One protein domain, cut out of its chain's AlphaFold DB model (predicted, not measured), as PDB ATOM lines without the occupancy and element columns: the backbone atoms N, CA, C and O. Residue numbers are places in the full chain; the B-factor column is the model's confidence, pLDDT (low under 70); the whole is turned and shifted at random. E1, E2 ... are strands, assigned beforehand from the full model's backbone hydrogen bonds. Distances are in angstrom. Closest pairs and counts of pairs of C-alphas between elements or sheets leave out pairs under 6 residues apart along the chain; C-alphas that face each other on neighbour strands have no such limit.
ATOM      1  N   ALA A  32     -14.083  56.248 -14.059       71.25
ATOM      2  CA  ALA A  32     -12.893  55.680 -14.681       71.25
ATOM      3  C   ALA A  32     -12.286  54.575 -13.804       71.25
ATOM      4  O   ALA A  32     -12.020  54.752 -12.610       71.25
ATOM      5  N   LEU A  33     -12.053  53.431 -14.428       72.44
ATOM      6  CA  LEU A  33     -11.538  52.215 -13.829       72.44
ATOM      7  C   LEU A  33     -10.282  51.787 -14.576       72.44
ATOM      8  O   LEU A  33     -10.302  51.611 -15.795       72.44
ATOM      9  N   HIS A  34      -9.201  51.571 -13.839       72.06
ATOM     10  CA  HIS A  34      -7.964  51.040 -14.397       72.06
ATOM     11  C   HIS A  34      -7.748  49.625 -13.891       72.06
ATOM     12  O   HIS A  34      -8.099  49.297 -12.757       72.06
ATOM     13  N   ARG A  35      -7.157  48.786 -14.739       76.00
ATOM     14  CA  ARG A  35      -6.702  47.456 -14.341       76.00
ATOM     15  C   ARG A  35      -5.706  47.579 -13.176       76.00
ATOM     16  O   ARG A  35      -4.653  48.194 -13.331       76.00
ATOM     17  N   ILE A  36      -6.056  47.024 -12.014       69.88
ATOM     18  CA  ILE A  36      -5.218  46.983 -10.807       69.88
ATOM     19  C   ILE A  36      -4.686  45.570 -10.657       69.88
ATOM     20  O   ILE A  36      -5.442  44.608 -10.757       69.88
ATOM     21  N   GLY A  37      -3.398  45.447 -10.344       54.84
ATOM     22  CA  GLY A  37      -2.843  44.152  -9.989       54.84
ATOM     23  C   GLY A  37      -2.893  43.179 -11.158       54.84
ATOM     24  O   GLY A  37      -3.438  42.085 -11.044       54.84
ATOM     25  N   ASP A  38      -2.170  43.504 -12.223       54.12
ATOM     26  CA  ASP A  38      -1.343  42.444 -12.776       54.12
ATOM     27  C   ASP A  38      -0.288  42.172 -11.720       54.12
ATOM     28  O   ASP A  38       0.759  42.811 -11.709       54.12
ATOM     29  N   ALA A  39      -0.611  41.322 -10.742       36.62
ATOM     30  CA  ALA A  39       0.368  40.827  -9.791       36.62
ATOM     31  C   ALA A  39       1.361  39.998 -10.601       36.62
ATOM     32  O   ALA A  39       1.209  38.785 -10.722       36.62
ATOM     33  N   VAL A  40       2.290  40.712 -11.240       38.31
ATOM     34  CA  VAL A  40       3.200  40.248 -12.271       38.31
ATOM     35  C   VAL A  40       2.401  39.561 -13.385       38.31
ATOM     36  O   VAL A  40       2.030  38.391 -13.275       38.31
ATOM     37  N   VAL A  41       2.152  40.237 -14.518       38.50
ATOM     38  CA  VAL A  41       2.155  39.423 -15.744       38.50
ATOM     39  C   VAL A  41       3.555  38.825 -15.707       38.50
ATOM     40  O   VAL A  41       4.495  39.625 -15.706       38.50
ATOM     41  N   PRO A  42       3.759  37.499 -15.551       37.91
ATOM     42  CA  PRO A  42       5.060  36.978 -15.898       37.91
ATOM     43  C   PRO A  42       5.235  37.479 -17.317       37.91
ATOM     44  O   PRO A  42       4.457  37.101 -18.194       37.91
ATOM     45  N   THR A  43       6.162  38.415 -17.523       38.84
ATOM     46  CA  THR A  43       6.780  38.588 -18.823       38.84
ATOM     47  C   THR A  43       6.990  37.151 -19.258       38.84
ATOM     48  O   THR A  43       7.683  36.433 -18.528       38.84
ATOM     49  N   PRO A  44       6.311  36.641 -20.301       40.84
ATOM     50  CA  PRO A  44       6.723  35.358 -20.810       40.84
ATOM     51  C   PRO A  44       8.204  35.586 -21.079       40.84
ATOM     52  O   PRO A  44       8.545  36.513 -21.818       40.84
ATOM     53  N   GLU A  45       9.091  34.845 -20.420       41.84
ATOM     54  CA  GLU A  45      10.538  34.905 -20.664       41.84
ATOM     55  C   GLU A  45      10.866  34.399 -22.087       41.84
ATOM     56  O   GLU A  45      11.920  33.837 -22.350       41.84
ATOM     57  N   TRP A  46       9.924  34.521 -23.019       33.50
ATOM     58  CA  TRP A  46       9.809  33.751 -24.228       33.50
ATOM     59  C   TRP A  46       9.388  34.674 -25.370       33.50
ATOM     60  O   TRP A  46       8.317  35.287 -25.308       33.50
ATOM     61  N   PRO A  47      10.187  34.771 -26.443       40.28
ATOM     62  CA  PRO A  47       9.684  35.309 -27.694       40.28
ATOM     63  C   PRO A  47       8.570  34.382 -28.223       40.28
ATOM     64  O   PRO A  47       8.785  33.180 -28.363       40.28
ATOM     65  N   GLY A  48       7.381  34.934 -28.508       46.25
ATOM     66  CA  GLY A  48       6.309  34.237 -29.242       46.25
ATOM     67  C   GLY A  48       5.075  33.783 -28.444       46.25
ATOM     68  O   GLY A  48       4.634  32.645 -28.614       46.25
ATOM     69  N   SER A  49       4.461  34.630 -27.605       49.62
ATOM     70  CA  SER A  49       3.106  34.315 -27.119       49.62
ATOM     71  C   SER A  49       2.133  34.285 -28.303       49.62
ATOM     72  O   SER A  49       1.966  35.306 -28.958       49.62
ATOM     73  N   LYS A  50       1.463  33.147 -28.546       51.72
ATOM     74  CA  LYS A  50       0.465  32.932 -29.625       51.72
ATOM     75  C   LYS A  50      -0.830  33.767 -29.501       51.72
ATOM     76  O   LYS A  50      -1.859  33.428 -30.078       51.72
ATOM     77  N   TYR A  51      -0.828  34.770 -28.627       56.09
ATOM     78  CA  TYR A  51      -1.980  35.607 -28.320       56.09
ATOM     79  C   TYR A  51      -1.501  37.033 -28.026       56.09
ATOM     80  O   TYR A  51      -0.439  37.198 -27.412       56.09
ATOM     81  N   PRO A  52      -2.272  38.063 -28.420       60.44
ATOM     82  CA  PRO A  52      -1.941  39.450 -28.120       60.44
ATOM     83  C   PRO A  52      -1.930  39.690 -26.604       60.44
ATOM     84  O   PRO A  52      -2.874  39.347 -25.889       60.44
ATOM     85  N   LEU A  53      -0.858  40.309 -26.111       70.06
ATOM     86  CA  LEU A  53      -0.676  40.619 -24.696       70.06
ATOM     87  C   LEU A  53      -1.291  41.980 -24.369       70.06
ATOM     88  O   LEU A  53      -0.828  42.994 -24.874       70.06
ATOM     89  N   ILE A  54      -2.278  42.034 -23.473       71.88
ATOM     90  CA  ILE A  54      -2.858  43.306 -23.012       71.88
ATOM     91  C   ILE A  54      -1.926  43.949 -21.979       71.88
ATOM     92  O   ILE A  54      -1.801  43.449 -20.861       71.88
ATOM     93  N   LEU A  55      -1.316  45.072 -22.357       69.75
ATOM     94  CA  LEU A  55      -0.402  45.873 -21.539       69.75
ATOM     95  C   LEU A  55      -1.146  46.840 -20.612       69.75
ATOM     96  O   LEU A  55      -0.713  47.084 -19.492       69.75
ATOM     97  N   ALA A  56      -2.263  47.398 -21.078       72.00
ATOM     98  CA  ALA A  56      -3.111  48.287 -20.294       72.00
ATOM     99  C   ALA A  56      -4.573  48.138 -20.722       72.00
ATOM    100  O   ALA A  56      -4.866  47.915 -21.897       72.00
ATOM    101  N   ASP A  57      -5.489  48.270 -19.766       76.75
ATOM    102  CA  ASP A  57      -6.932  48.179 -19.996       76.75
ATOM    103  C   ASP A  57      -7.633  49.187 -19.084       76.75
ATOM    104  O   ASP A  57      -7.471  49.151 -17.860       76.75
ATOM    105  N   THR A  58      -8.351  50.125 -19.692       80.81
ATOM    106  CA  THR A  58      -9.091  51.181 -18.994       80.81
ATOM    107  C   THR A  58     -10.555  51.099 -19.389       80.81
ATOM    108  O   THR A  58     -10.871  51.006 -20.577       80.81
ATOM    109  N   LEU A  59     -11.436  51.155 -18.395       82.88
ATOM    110  CA  LEU A  59     -12.883  51.149 -18.561       82.88
ATOM    111  C   LEU A  59     -13.467  52.457 -18.041       82.88
ATOM    112  O   LEU A  59     -13.087  52.940 -16.977       82.88
ATOM    113  N   THR A  60     -14.436  52.986 -18.770       83.19
ATOM    114  CA  THR A  60     -15.121  54.222 -18.423       83.19
ATOM    115  C   THR A  60     -16.625  54.020 -18.516       83.19
ATOM    116  O   THR A  60     -17.146  53.639 -19.566       83.19
ATOM    117  N   LEU A  61     -17.318  54.303 -17.419       81.56
ATOM    118  CA  LEU A  61     -18.772  54.252 -17.287       81.56
ATOM    119  C   LEU A  61     -19.311  55.669 -17.090       81.56
ATOM    120  O   LEU A  61     -18.684  56.481 -16.421       81.56
ATOM    121  N   LEU A  62     -20.486  55.977 -17.634       71.12
ATOM    122  CA  LEU A  62     -21.111  57.301 -17.474       71.12
ATOM    123  C   LEU A  62     -21.791  57.505 -16.106       71.12
ATOM    124  O   LEU A  62     -22.290  58.592 -15.822       71.12
ATOM    125  N   THR A  63     -21.831  56.463 -15.276       71.31
ATOM    126  CA  THR A  63     -22.369  56.494 -13.915       71.31
ATOM    127  C   THR A  63     -21.578  55.554 -13.011       71.31
ATOM    128  O   THR A  63     -21.174  54.467 -13.426       71.31
ATOM    129  N   SER A  64     -21.371  55.965 -11.760       65.62
ATOM    130  CA  SER A  64     -20.714  55.155 -10.725       65.62
ATOM    131  C   SER A  64     -21.667  54.192 -10.007       65.62
ATOM    132  O   SER A  64     -21.209  53.284  -9.320       65.62
ATOM    133  N   ARG A  65     -22.987  54.376 -10.150       69.12
ATOM    134  CA  ARG A  65     -24.024  53.552  -9.502       69.12
ATOM    135  C   ARG A  65     -25.125  53.166 -10.495       69.12
ATOM    136  O   ARG A  65     -26.246  53.667 -10.383       69.12
ATOM    137  N   PRO A  66     -24.816  52.322 -11.490       70.31
ATOM    138  CA  PRO A  66     -25.840  51.789 -12.378       70.31
ATOM    139  C   PRO A  66     -26.877  50.962 -11.602       70.31
ATOM    140  O   PRO A  66     -26.533  50.298 -10.622       70.31
ATOM    141  N   ARG A  67     -28.144  50.994 -12.025       76.12
ATOM    142  CA  ARG A  67     -29.209  50.146 -11.473       76.12
ATOM    143  C   ARG A  67     -29.328  48.860 -12.285       76.12
ATOM    144  O   ARG A  67     -28.966  48.796 -13.458       76.12
ATOM    145  N   SER A  68     -29.824  47.802 -11.645       75.88
ATOM    146  CA  SER A  68     -30.062  46.535 -12.339       75.88
ATOM    147  C   SER A  68     -31.101  46.734 -13.444       75.88
ATOM    148  O   SER A  68     -32.165  47.295 -13.193       75.88
ATOM    149  N   GLY A  69     -30.800  46.236 -14.640       73.38
ATOM    150  CA  GLY A  69     -31.630  46.422 -15.832       73.38
ATOM    151  C   GLY A  69     -31.314  47.682 -16.642       73.38
ATOM    152  O   GLY A  69     -31.840  47.811 -17.745       73.38
ATOM    153  N   ASP A  70     -30.435  48.567 -16.160       75.31
ATOM    154  CA  ASP A  70     -29.980  49.711 -16.950       75.31
ATOM    155  C   ASP A  70     -29.142  49.231 -18.142       75.31
ATOM    156  O   ASP A  70     -28.220  48.416 -17.998       75.31
ATOM    157  N   SER A  71     -29.443  49.781 -19.322       76.75
ATOM    158  CA  SER A  71     -28.540  49.729 -20.469       76.75
ATOM    159  C   SER A  71     -27.489  50.821 -20.303       76.75
ATOM    160  O   SER A  71     -27.810  52.003 -20.161       76.75
ATOM    161  N   LEU A  72     -26.228  50.416 -20.284       85.00
ATOM    162  CA  LEU A  72     -25.075  51.266 -20.038       85.00
ATOM    163  C   LEU A  72     -24.189  51.299 -21.274       85.00
ATOM    164  O   LEU A  72     -24.101  50.333 -22.028       85.00
ATOM    165  N   VAL A  73     -23.462  52.400 -21.427       86.50
ATOM    166  CA  VAL A  73     -22.373  52.488 -22.396       86.50
ATOM    167  C   VAL A  73     -21.057  52.446 -21.639       86.50
ATOM    168  O   VAL A  73     -20.777  53.311 -20.806       86.50
ATOM    169  N   VAL A  74     -20.246  51.440 -21.951       85.69
ATOM    170  CA  VAL A  74     -18.875  51.305 -21.461       85.69
ATOM    171  C   VAL A  74     -17.937  51.747 -22.567       85.69
ATOM    172  O   VAL A  74     -17.931  51.168 -23.651       85.69
ATOM    173  N   SER A  75     -17.117  52.757 -22.305       85.62
ATOM    174  CA  SER A  75     -15.961  53.032 -23.161       85.62
ATOM    175  C   SER A  75     -14.774  52.234 -22.645       85.62
ATOM    176  O   SER A  75     -14.533  52.189 -21.441       85.62
ATOM    177  N   ARG A  76     -14.033  51.595 -23.544       84.19
ATOM    178  CA  ARG A  76     -12.866  50.789 -23.201       84.19
ATOM    179  C   ARG A  76     -11.702  51.153 -24.095       84.19
ATOM    180  O   ARG A  76     -11.863  51.238 -25.311       84.19
ATOM    181  N   ILE A  77     -10.534  51.310 -23.488       81.50
ATOM    182  CA  ILE A  77      -9.269  51.512 -24.188       81.50
ATOM    183  C   ILE A  77      -8.332  50.387 -23.774       81.50
ATOM    184  O   ILE A  77      -8.026  50.227 -22.592       81.50
ATOM    185  N   LYS A  78      -7.882  49.612 -24.759       78.81
ATOM    186  CA  LYS A  78      -6.912  48.531 -24.602       78.81
ATOM    187  C   LYS A  78      -5.628  48.899 -25.318       78.81
ATOM    188  O   LYS A  78      -5.654  49.218 -26.504       78.81
ATOM    189  N   VAL A  79      -4.509  48.766 -24.624       75.94
ATOM    190  CA  VAL A  79      -3.185  48.736 -25.245       75.94
ATOM    191  C   VAL A  79      -2.722  47.293 -25.234       75.94
ATOM    192  O   VAL A  79      -2.704  46.665 -24.173       75.94
ATOM    193  N   PHE A  80      -2.366  46.755 -26.394       73.81
ATOM    194  CA  PHE A  80      -1.867  45.392 -26.500       73.81
ATOM    195  C   PHE A  80      -0.621  45.313 -27.374       73.81
ATOM    196  O   PHE A  80      -0.371  46.167 -28.220       73.81
ATOM    197  N   LYS A  81       0.174  44.277 -27.126       70.62
ATOM    198  CA  LYS A  81       1.349  43.915 -27.904       70.62
ATOM    199  C   LYS A  81       1.033  42.663 -28.709       70.62
ATOM    200  O   LYS A  81       0.668  41.639 -28.136       70.62
ATOM    201  N   GLU A  82       1.147  42.763 -30.022       72.25
ATOM    202  CA  GLU A  82       0.977  41.649 -30.950       72.25
ATOM    203  C   GLU A  82       2.144  40.659 -30.876       72.25
ATOM    204  O   GLU A  82       3.210  40.961 -30.333       72.25
ATOM    205  N   GLU A  83       1.972  39.491 -31.496       68.69
ATOM    206  CA  GLU A  83       3.031  38.480 -31.629       68.69
ATOM    207  C   GLU A  83       4.270  39.026 -32.352       68.69
ATOM    208  O   GLU A  83       5.399  38.701 -31.994       68.69
ATOM    209  N   SER A  84       4.051  39.919 -33.327       77.06
ATOM    210  CA  SER A  84       5.091  40.644 -34.072       77.06
ATOM    211  C   SER A  84       5.923  41.590 -33.195       77.06
ATOM    212  O   SER A  84       6.934  42.129 -33.635       77.06
ATOM    213  N   GLY A  85       5.486  41.833 -31.957       71.75
ATOM    214  CA  GLY A  85       6.045  42.834 -31.062       71.75
ATOM    215  C   GLY A  85       5.480  44.239 -31.265       71.75
ATOM    216  O   GLY A  85       5.807  45.119 -30.465       71.75
ATOM    217  N   ARG A  86       4.615  44.446 -32.269       76.56
ATOM    218  CA  ARG A  86       3.923  45.717 -32.515       76.56
ATOM    219  C   ARG A  86       3.010  46.069 -31.343       76.56
ATOM    220  O   ARG A  86       2.327  45.201 -30.807       76.56
ATOM    221  N   ILE A  87       3.013  47.338 -30.947       78.19
ATOM    222  CA  ILE A  87       2.125  47.862 -29.907       78.19
ATOM    223  C   ILE A  87       0.989  48.610 -30.585       78.19
ATOM    224  O   ILE A  87       1.237  49.559 -31.324       78.19
ATOM    225  N   ASP A  88      -0.236  48.210 -30.268       75.69
ATOM    226  CA  ASP A  88      -1.450  48.815 -30.787       75.69
ATOM    227  C   ASP A  88      -2.356  49.312 -29.666       75.69
ATOM    228  O   ASP A  88      -2.352  48.819 -28.531       75.69
ATOM    229  N   ASN A  89      -3.177  50.294 -30.026       77.38
ATOM    230  CA  ASN A  89      -4.254  50.809 -29.202       77.38
ATOM    231  C   ASN A  89      -5.590  50.506 -29.883       77.38
ATOM    232  O   ASN A  89      -5.784  50.826 -31.055       77.38
ATOM    233  N   ASN A  90      -6.513  49.911 -29.133       75.94
ATOM    234  CA  ASN A  90      -7.895  49.735 -29.541       75.94
ATOM    235  C   ASN A  90      -8.819  50.437 -28.541       75.94
ATOM    236  O   ASN A  90      -8.882  50.061 -27.366       75.94
ATOM    237  N   ALA A  91      -9.552  51.432 -29.034       82.00
ATOM    238  CA  ALA A  91     -10.574  52.152 -28.295       82.00
ATOM    239  C   ALA A  91     -11.956  51.850 -28.886       82.00
ATOM    240  O   ALA A  91     -12.159  51.940 -30.095       82.00
ATOM    241  N   GLY A  92     -12.920  51.529 -28.026       81.81
ATOM    242  CA  GLY A  92     -14.281  51.213 -28.445       81.81
ATOM    243  C   GLY A  92     -15.321  51.573 -27.394       81.81
ATOM    244  O   GLY A  92     -15.015  51.715 -26.209       81.81
ATOM    245  N   ARG A  93     -16.569  51.718 -27.840       85.94
ATOM    246  CA  ARG A  93     -17.743  51.866 -26.974       85.94
ATOM    247  C   ARG A  93     -18.588  50.618 -27.096       85.94
ATOM    248  O   ARG A  93     -18.822  50.178 -28.211       85.94
ATOM    249  N   PHE A  94     -19.052  50.084 -25.984       86.69
ATOM    250  CA  PHE A  94     -19.771  48.822 -25.917       86.69
ATOM    251  C   PHE A  94     -21.071  49.035 -25.158       86.69
ATOM    252  O   PHE A  94     -21.104  49.783 -24.175       86.69
ATOM    253  N   ASN A  95     -22.124  48.362 -25.605       87.00
ATOM    254  CA  ASN A  95     -23.309  48.205 -24.782       87.00
ATOM    255  C   ASN A  95     -22.953  47.301 -23.601       87.00
ATOM    256  O   ASN A  95     -22.185  46.346 -23.733       87.00
ATOM    257  N   ALA A  96     -23.495  47.617 -22.439       88.19
ATOM    258  CA  ALA A  96     -23.360  46.794 -21.258       88.19
ATOM    259  C   ALA A  96     -24.673  46.779 -20.486       88.19
ATOM    260  O   ALA A  96     -25.420  47.752 -20.490       88.19
ATOM    261  N   THR A  97     -24.959  45.677 -19.809       89.00
ATOM    262  CA  THR A  97     -26.142  45.547 -18.953       89.00
ATOM    263  C   THR A  97     -25.705  45.128 -17.562       89.00
ATOM    264  O   THR A  97     -24.970  44.149 -17.414       89.00
ATOM    265  N   LEU A  98     -26.180  45.835 -16.535       85.50
ATOM    266  CA  LEU A  98     -26.012  45.392 -15.155       85.50
ATOM    267  C   LEU A  98     -27.132  44.410 -14.786       85.50
ATOM    268  O   LEU A  98     -28.313  44.757 -14.805       85.50
ATOM    269  N   ARG A  99     -26.757  43.183 -14.427       86.94
ATOM    270  CA  ARG A  99     -27.642  42.144 -13.895       86.94
ATOM    271  C   ARG A  99     -27.197  41.840 -12.475       86.94
ATOM    272  O   ARG A  99     -26.136  41.253 -12.311       86.94
ATOM    273  N   THR A 100     -27.978  42.266 -11.482       85.31
ATOM    274  CA  THR A 100     -27.595  42.187 -10.059       85.31
ATOM    275  C   THR A 100     -26.221  42.819  -9.804       85.31
ATOM    276  O   THR A 100     -26.090  44.038  -9.845       85.31
ATOM    277  N   ASP A 101     -25.205  42.002  -9.564       85.12
ATOM    278  CA  ASP A 101     -23.815  42.359  -9.303       85.12
ATOM    279  C   ASP A 101     -22.901  42.096 -10.511       85.12
ATOM    280  O   ASP A 101     -21.689  42.229 -10.397       85.12
ATOM    281  N   LEU A 102     -23.445  41.712 -11.667       87.75
ATOM    282  CA  LEU A 102     -22.694  41.400 -12.879       87.75
ATOM    283  C   LEU A 102     -22.920  42.468 -13.949       87.75
ATOM    284  O   LEU A 102     -24.018  42.626 -14.476       87.75
ATOM    285  N   LEU A 103     -21.857  43.169 -14.323       87.31
ATOM    286  CA  LEU A 103     -21.807  44.001 -15.513       87.31
ATOM    287  C   LEU A 103     -21.416  43.121 -16.705       87.31
ATOM    288  O   LEU A 103     -20.280  42.662 -16.803       87.31
ATOM    289  N   VAL A 104     -22.367  42.878 -17.601       88.94
ATOM    290  CA  VAL A 104     -22.155  42.117 -18.836       88.94
ATOM    291  C   VAL A 104     -21.900  43.109 -19.958       88.94
ATOM    292  O   VAL A 104     -22.804  43.865 -20.302       88.94
ATOM    293  N   VAL A 105     -20.683  43.134 -20.496       86.81
ATOM    294  CA  VAL A 105     -20.296  44.010 -21.610       86.81
ATOM    295  C   VAL A 105     -20.318  43.217 -22.911       86.81
ATOM    296  O   VAL A 105     -19.720  42.140 -22.997       86.81
ATOM    297  N   ASP A 106     -20.990  43.765 -23.918       84.62
ATOM    298  CA  ASP A 106     -21.087  43.163 -25.240       84.62
ATOM    299  C   ASP A 106     -19.714  43.087 -25.916       84.62
ATOM    300  O   ASP A 106     -18.823  43.909 -25.692       84.62
ATOM    301  N   ASN A 107     -19.551  42.098 -26.790       76.19
ATOM    302  CA  ASN A 107     -18.290  41.880 -27.502       76.19
ATOM    303  C   ASN A 107     -18.091  42.822 -28.675       76.19
ATOM    304  O   ASN A 107     -16.956  43.075 -29.079       76.19
ATOM    305  N   CYS A 108     -19.194  43.315 -29.236       78.12
ATOM    306  CA  CYS A 108     -19.147  44.151 -30.412       78.12
ATOM    307  C   CYS A 108     -19.223  45.626 -30.025       78.12
ATOM    308  O   CYS A 108     -20.160  46.018 -29.321       78.12
ATOM    309  N   PRO A 109     -18.272  46.458 -30.480       80.94
ATOM    310  CA  PRO A 109     -18.403  47.890 -30.331       80.94
ATOM    311  C   PRO A 109     -19.677  48.408 -31.010       80.94
ATOM    312  O   PRO A 109     -20.083  47.935 -32.071       80.94
ATOM    313  N   ILE A 110     -20.286  49.431 -30.420       82.38
ATOM    314  CA  ILE A 110     -21.432  50.143 -30.979       82.38
ATOM    315  C   ILE A 110     -21.038  50.703 -32.350       82.38
ATOM    316  O   ILE A 110     -20.060  51.439 -32.470       82.38
ATOM    317  N   GLY A 111     -21.815  50.361 -33.379       78.31
ATOM    318  CA  GLY A 111     -21.570  50.794 -34.757       78.31
ATOM    319  C   GLY A 111     -20.502  49.989 -35.506       78.31
ATOM    320  O   GLY A 111     -20.227  50.306 -36.659       78.31
ATOM    321  N   ALA A 112     -19.919  48.954 -34.892       77.44
ATOM    322  CA  ALA A 112     -19.059  48.000 -35.583       77.44
ATOM    323  C   ALA A 112     -19.870  46.806 -36.106       77.44
ATOM    324  O   ALA A 112     -20.905  46.436 -35.552       77.44
ATOM    325  N   PHE A 113     -19.371  46.182 -37.170       75.25
ATOM    326  CA  PHE A 113     -19.890  44.910 -37.653       75.25
ATOM    327  C   PHE A 113     -18.986  43.790 -37.147       75.25
ATOM    328  O   PHE A 113     -17.865  43.633 -37.630       75.25
ATOM    329  N   CYS A 114     -19.460  43.031 -36.161       69.38
ATOM    330  CA  CYS A 114     -18.730  41.888 -35.622       69.38
ATOM    331  C   CYS A 114     -19.435  40.603 -36.039       69.38
ATOM    332  O   CYS A 114     -20.614  40.407 -35.741       69.38
ATOM    333  N   LEU A 115     -18.713  39.710 -36.712       60.09
ATOM    334  CA  LEU A 115     -19.191  38.351 -36.923       60.09
ATOM    335  C   LEU A 115     -19.120  37.617 -35.577       60.09
ATOM    336  O   LEU A 115     -18.117  37.709 -34.874       60.09
ATOM    337  N   ALA A 116     -20.158  36.856 -35.224       51.94
ATOM    338  CA  ALA A 116     -20.247  36.092 -33.968       51.94
ATOM    339  C   ALA A 116     -19.155  35.002 -33.794       51.94
ATOM    340  O   ALA A 116     -19.206  34.216 -32.852       51.94
ATOM    341  N   VAL A 117     -18.191  34.935 -34.715       44.66
ATOM    342  CA  VAL A 117     -17.169  33.891 -34.851       44.66
ATOM    343  C   VAL A 117     -15.852  34.268 -34.154       44.66
ATOM    344  O   VAL A 117     -15.014  33.395 -33.940       44.66
ATOM    345  N   ASP A 118     -15.680  35.513 -33.691       41.25
ATOM    346  CA  ASP A 118     -14.529  35.908 -32.862       41.25
ATOM    347  C   ASP A 118     -14.709  35.474 -31.391       41.25
ATOM    348  O   ASP A 118     -14.773  36.272 -30.456       41.25
ATOM    349  N   LEU A 119     -14.759  34.153 -31.188       38.69
ATOM    350  CA  LEU A 119     -14.862  33.438 -29.903       38.69
ATOM    351  C   LEU A 119     -13.710  33.721 -28.923       38.69
ATOM    352  O   LEU A 119     -13.783  33.345 -27.754       38.69
ATOM    353  N   VAL A 120     -12.642  34.379 -29.379       43.47
ATOM    354  CA  VAL A 120     -11.495  34.764 -28.539       43.47
ATOM    355  C   VAL A 120     -11.868  35.907 -27.584       43.47
ATOM    356  O   VAL A 120     -11.264  36.058 -26.523       43.47
ATOM    357  N   TYR A 121     -12.916  36.668 -27.907       46.84
ATOM    358  CA  TYR A 121     -13.451  37.738 -27.075       46.84
ATOM    359  C   TYR A 121     -14.870  37.363 -26.639       46.84
ATOM    360  O   TYR A 121     -15.853  37.829 -27.197       46.84
ATOM    361  N   SER A 122     -14.958  36.444 -25.674       51.44
ATOM    362  CA  SER A 122     -16.183  36.094 -24.935       51.44
ATOM    363  C   SER A 122     -16.790  37.332 -24.251       51.44
ATOM    364  O   SER A 122     -16.000  38.202 -23.857       51.44
ATOM    365  N   PRO A 123     -18.138  37.418 -24.081       59.41
ATOM    366  CA  PRO A 123     -18.775  38.505 -23.333       59.41
ATOM    367  C   PRO A 123     -18.012  38.773 -22.050       59.41
ATOM    368  O   PRO A 123     -17.739  37.877 -21.248       59.41
ATOM    369  N   PHE A 124     -17.619  40.027 -21.894       76.62
ATOM    370  CA  PHE A 124     -16.774  40.440 -20.800       76.62
ATOM    371  C   PHE A 124     -17.666  40.685 -19.588       76.62
ATOM    372  O   PHE A 124     -18.343  41.708 -19.479       76.62
ATOM    373  N   VAL A 125     -17.715  39.684 -18.711       86.25
ATOM    374  CA  VAL A 125     -18.539  39.705 -17.504       86.25
ATOM    375  C   VAL A 125     -17.684  40.141 -16.326       86.25
ATOM    376  O   VAL A 125     -16.674  39.517 -16.005       86.25
ATOM    377  N   LEU A 126     -18.107  41.205 -15.661       86.31
ATOM    378  CA  LEU A 126     -17.434  41.791 -14.515       86.31
ATOM    379  C   LEU A 126     -18.345  41.748 -13.292       86.31
ATOM    380  O   LEU A 126     -19.452  42.269 -13.333       86.31
ATOM    381  N   ARG A 127     -17.876  41.184 -12.182       85.94
ATOM    382  CA  ARG A 127     -18.570  41.239 -10.896       85.94
ATOM    383  C   ARG A 127     -18.211  42.513 -10.144       85.94
ATOM    384  O   ARG A 127     -17.033  42.788  -9.928       85.94
ATOM    385  N   VAL A 128     -19.222  43.251  -9.713       83.19
ATOM    386  CA  VAL A 128     -19.108  44.439  -8.871       83.19
ATOM    387  C   VAL A 128     -18.880  44.008  -7.424       83.19
ATOM    388  O   VAL A 128     -19.711  43.317  -6.839       83.19
ATOM    389  N   VAL A 129     -17.759  44.423  -6.834       79.69
ATOM    390  CA  VAL A 129     -17.441  44.193  -5.418       79.69
ATOM    391  C   VAL A 129     -16.860  45.481  -4.836       79.69
ATOM    392  O   VAL A 129     -15.718  45.846  -5.118       79.69
ATOM    393  N   GLY A 130     -17.658  46.187  -4.031       75.69
ATOM    394  CA  GLY A 130     -17.301  47.524  -3.547       75.69
ATOM    395  C   GLY A 130     -17.048  48.484  -4.715       75.69
ATOM    396  O   GLY A 130     -17.871  48.581  -5.620       75.69
ATOM    397  N   ASP A 131     -15.886  49.139  -4.719       74.00
ATOM    398  CA  ASP A 131     -15.459  50.059  -5.786       74.00
ATOM    399  C   ASP A 131     -14.681  49.369  -6.930       74.00
ATOM    400  O   ASP A 131     -14.109  50.040  -7.795       74.00
ATOM    401  N   SER A 132     -14.630  48.032  -6.939       76.81
ATOM    402  CA  SER A 132     -13.839  47.240  -7.889       76.81
ATOM    403  C   SER A 132     -14.708  46.350  -8.780       76.81
ATOM    404  O   SER A 132     -15.780  45.894  -8.382       76.81
ATOM    405  N   LEU A 133     -14.215  46.070  -9.989       82.12
ATOM    406  CA  LEU A 133     -14.815  45.134 -10.937       82.12
ATOM    407  C   LEU A 133     -13.885  43.939 -11.169       82.12
ATOM    408  O   LEU A 133     -12.735  44.110 -11.569       82.12
ATOM    409  N   TYR A 134     -14.395  42.729 -10.951       83.12
ATOM    410  CA  TYR A 134     -13.655  41.474 -11.077       83.12
ATOM    411  C   TYR A 134     -14.145  40.680 -12.278       83.12
ATOM    412  O   TYR A 134     -15.291  40.234 -12.309       83.12
ATOM    413  N   GLU A 135     -13.278  40.448 -13.254       85.00
ATOM    414  CA  GLU A 135     -13.614  39.619 -14.402       85.00
ATOM    415  C   GLU A 135     -13.978  38.198 -13.977       85.00
ATOM    416  O   GLU A 135     -13.254  37.531 -13.239       85.00
ATOM    417  N   GLN A 136     -15.126  37.740 -14.465       84.25
ATOM    418  CA  GLN A 136     -15.564  36.364 -14.333       84.25
ATOM    419  C   GLN A 136     -15.006  35.583 -15.518       84.25
ATOM    420  O   GLN A 136     -15.450  35.737 -16.655       84.25
ATOM    421  N   VAL A 137     -14.015  34.744 -15.242       75.31
ATOM    422  CA  VAL A 137     -13.420  33.856 -16.237       75.31
ATOM    423  C   VAL A 137     -14.047  32.461 -16.087       75.31
ATOM    424  O   VAL A 137     -14.244  32.019 -14.951       75.31
ATOM    425  N   PRO A 138     -14.378  31.750 -17.184       70.75
ATOM    426  CA  PRO A 138     -14.890  30.386 -17.107       70.75
ATOM    427  C   PRO A 138     -13.962  29.445 -16.330       70.75
ATOM    428  O   PRO A 138     -12.734  29.557 -16.399       70.75
ATOM    429  N   VAL A 139     -14.561  28.476 -15.635       67.69
ATOM    430  CA  VAL A 139     -13.823  27.420 -14.931       67.69
ATOM    431  C   VAL A 139     -12.941  26.663 -15.929       67.69
ATOM    432  O   VAL A 139     -13.416  26.236 -16.978       67.69
ATOM    433  N   GLY A 140     -11.654  26.509 -15.606       60.19
ATOM    434  CA  GLY A 140     -10.674  25.829 -16.463       60.19
ATOM    435  C   GLY A 140      -9.972  26.724 -17.492       60.19
ATOM    436  O   GLY A 140      -9.124  26.235 -18.234       60.19
ATOM    437  N   SER A 141     -10.278  28.024 -17.537       61.41
ATOM    438  CA  SER A 141      -9.529  28.962 -18.377       61.41
ATOM    439  C   SER A 141      -8.085  29.136 -17.886       61.41
ATOM    440  O   SER A 141      -7.864  29.286 -16.682       61.41
ATOM    441  N   PRO A 142      -7.098  29.202 -18.797       58.03
ATOM    442  CA  PRO A 142      -5.715  29.512 -18.444       58.03
ATOM    443  C   PRO A 142      -5.496  31.002 -18.120       58.03
ATOM    444  O   PRO A 142      -4.408  31.386 -17.692       58.03
ATOM    445  N   LEU A 143      -6.495  31.862 -18.349       64.44
ATOM    446  CA  LEU A 143      -6.386  33.301 -18.129       64.44
ATOM    447  C   LEU A 143      -6.655  33.653 -16.664       64.44
ATOM    448  O   LEU A 143      -7.661  33.245 -16.085       64.44
ATOM    449  N   LYS A 144      -5.779  34.477 -16.078       66.56
ATOM    450  CA  LYS A 144      -6.042  35.090 -14.772       66.56
ATOM    451  C   LYS A 144      -7.172  36.124 -14.908       66.56
ATOM    452  O   LYS A 144      -7.160  36.885 -15.878       66.56
ATOM    453  N   PRO A 145      -8.115  36.192 -13.951       72.25
ATOM    454  CA  PRO A 145      -9.165  37.203 -13.965       72.25
ATOM    455  C   PRO A 145      -8.563  38.601 -13.827       72.25
ATOM    456  O   PRO A 145      -7.725  38.844 -12.956       72.25
ATOM    457  N   ARG A 146      -8.998  39.532 -14.677       79.25
ATOM    458  CA  ARG A 146      -8.629  40.945 -14.564       79.25
ATOM    459  C   ARG A 146      -9.427  41.614 -13.453       79.25
ATOM    460  O   ARG A 146     -10.637  41.423 -13.347       79.25
ATOM    461  N   VAL A 147      -8.755  42.442 -12.664       80.44
ATOM    462  CA  VAL A 147      -9.391  43.276 -11.643       80.44
ATOM    463  C   VAL A 147      -9.233  44.729 -12.044       80.44
ATOM    464  O   VAL A 147      -8.159  45.157 -12.459       80.44
ATOM    465  N   TYR A 148     -10.309  45.491 -11.926       81.19
ATOM    466  CA  TYR A 148     -10.323  46.920 -12.180       81.19
ATOM    467  C   TYR A 148     -10.708  47.626 -10.898       81.19
ATOM    468  O   TYR A 148     -11.649  47.211 -10.227       81.19
ATOM    469  N   GLY A 149     -10.017  48.709 -10.581       77.06
ATOM    470  CA  GLY A 149     -10.412  49.569  -9.480       77.06
ATOM    471  C   GLY A 149     -10.447  51.023  -9.894       77.06
ATOM    472  O   GLY A 149      -9.925  51.427 -10.941       77.06
ATOM    473  N   ARG A 150     -11.134  51.799  -9.064       73.50
ATOM    474  CA  ARG A 150     -11.347  53.225  -9.269       73.50
ATOM    475  C   ARG A 150     -10.029  53.973  -9.282       73.50
ATOM    476  O   ARG A 150      -9.212  53.820  -8.377       73.50
ATOM    477  N   VAL A 151      -9.875  54.856 -10.260       66.62
ATOM    478  CA  VAL A 151      -8.831  55.878 -10.224       66.62
ATOM    479  C   VAL A 151      -9.475  57.215  -9.899       66.62
ATOM    480  O   VAL A 151     -10.567  57.532 -10.373       66.62
TER     481      VAL A 151
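What this domain is: This is residues 32 to 151 of the 154 residues of an uncharacterized protein of Gemmatimonadetes bacterium (UniProt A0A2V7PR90). A small closed barrel of eight antiparallel strands, in which the long E2, E3 and E4 make one wall and E5, E6, E7, E8 and E1 complete the ring, with long loops between several strands. The strands follow each other round the ring in chain order as a meander, each strand the antiparallel neighbour of the one before, and E8 closes on E1. The printed part has 120 residues, with no named helix and eight named strands, E1 to E8; the class is all strand, though under half of the residues, 59, are in named strands. The whole is compact, with a radius of gyration of the C-alphas of 14.7 A and spans of 45 by 33 by 28 A.

How they stand to each other: E1, residues 32 to 35, and E2, residues 53 to 61, form a hairpin with N 33 and O 59 at 2.8 A. On the other side of E2 is E3, residues 71 to 81, antiparallel at 158 degrees, with N 58 and O 77 at 2.9 A. E3 forms a hairpin with E4, residues 87 to 99; N 76 and O 92 are 2.8 A apart. E4 bends by 60 degrees at residue 95, and E2 by 54 degrees at residue 56. E5, residues 102 to 109, is antiparallel to E4 at 132 degrees, with N 104 and O 97 at 2.9 A. E6, residues 124 to 129, is the next neighbour, with N 103 and O 126 at 2.8 A. E7, residues 132 to 135, follows, with N 127 and O 134 at 2.8 A. E8, residues 147 to 150, pairs with E7 through N 133 and O 148, 2.8 A apart. E8 and E1 close the ring, antiparallel at 146 degrees, with N 34 and O 149 at 3.0 A. Across the ring, E2 and E6 are apart, as are E4 and E8.

Where its parts are: E1 begins at C-alpha 32 at (-12.893, 55.680, -14.681). E2 measures 23.8 A from first to last C-alpha, E3 31.3 A and E5 19.1 A. E4 is the longest strand, with 13 residues and 34.3 A, from C-alpha 87 at (2.125, 47.862, -29.907). E8 ends at C-alpha 150 at (-11.347, 53.225, -9.269).

The domain as a whole: The C-alphas farthest apart are those of Pro 47 and Arg 67, 44.7 A, while those of Ala 32 and Val 151 are 6.0 A apart. The printed part has no cut. The links E1 to E2, E5 to E6 and E7 to E8 are long. The mean pLDDT of the printed part is 71.0; 38 residues are under 70, among them 36 to 52, 114 to 123 and 139 to 144.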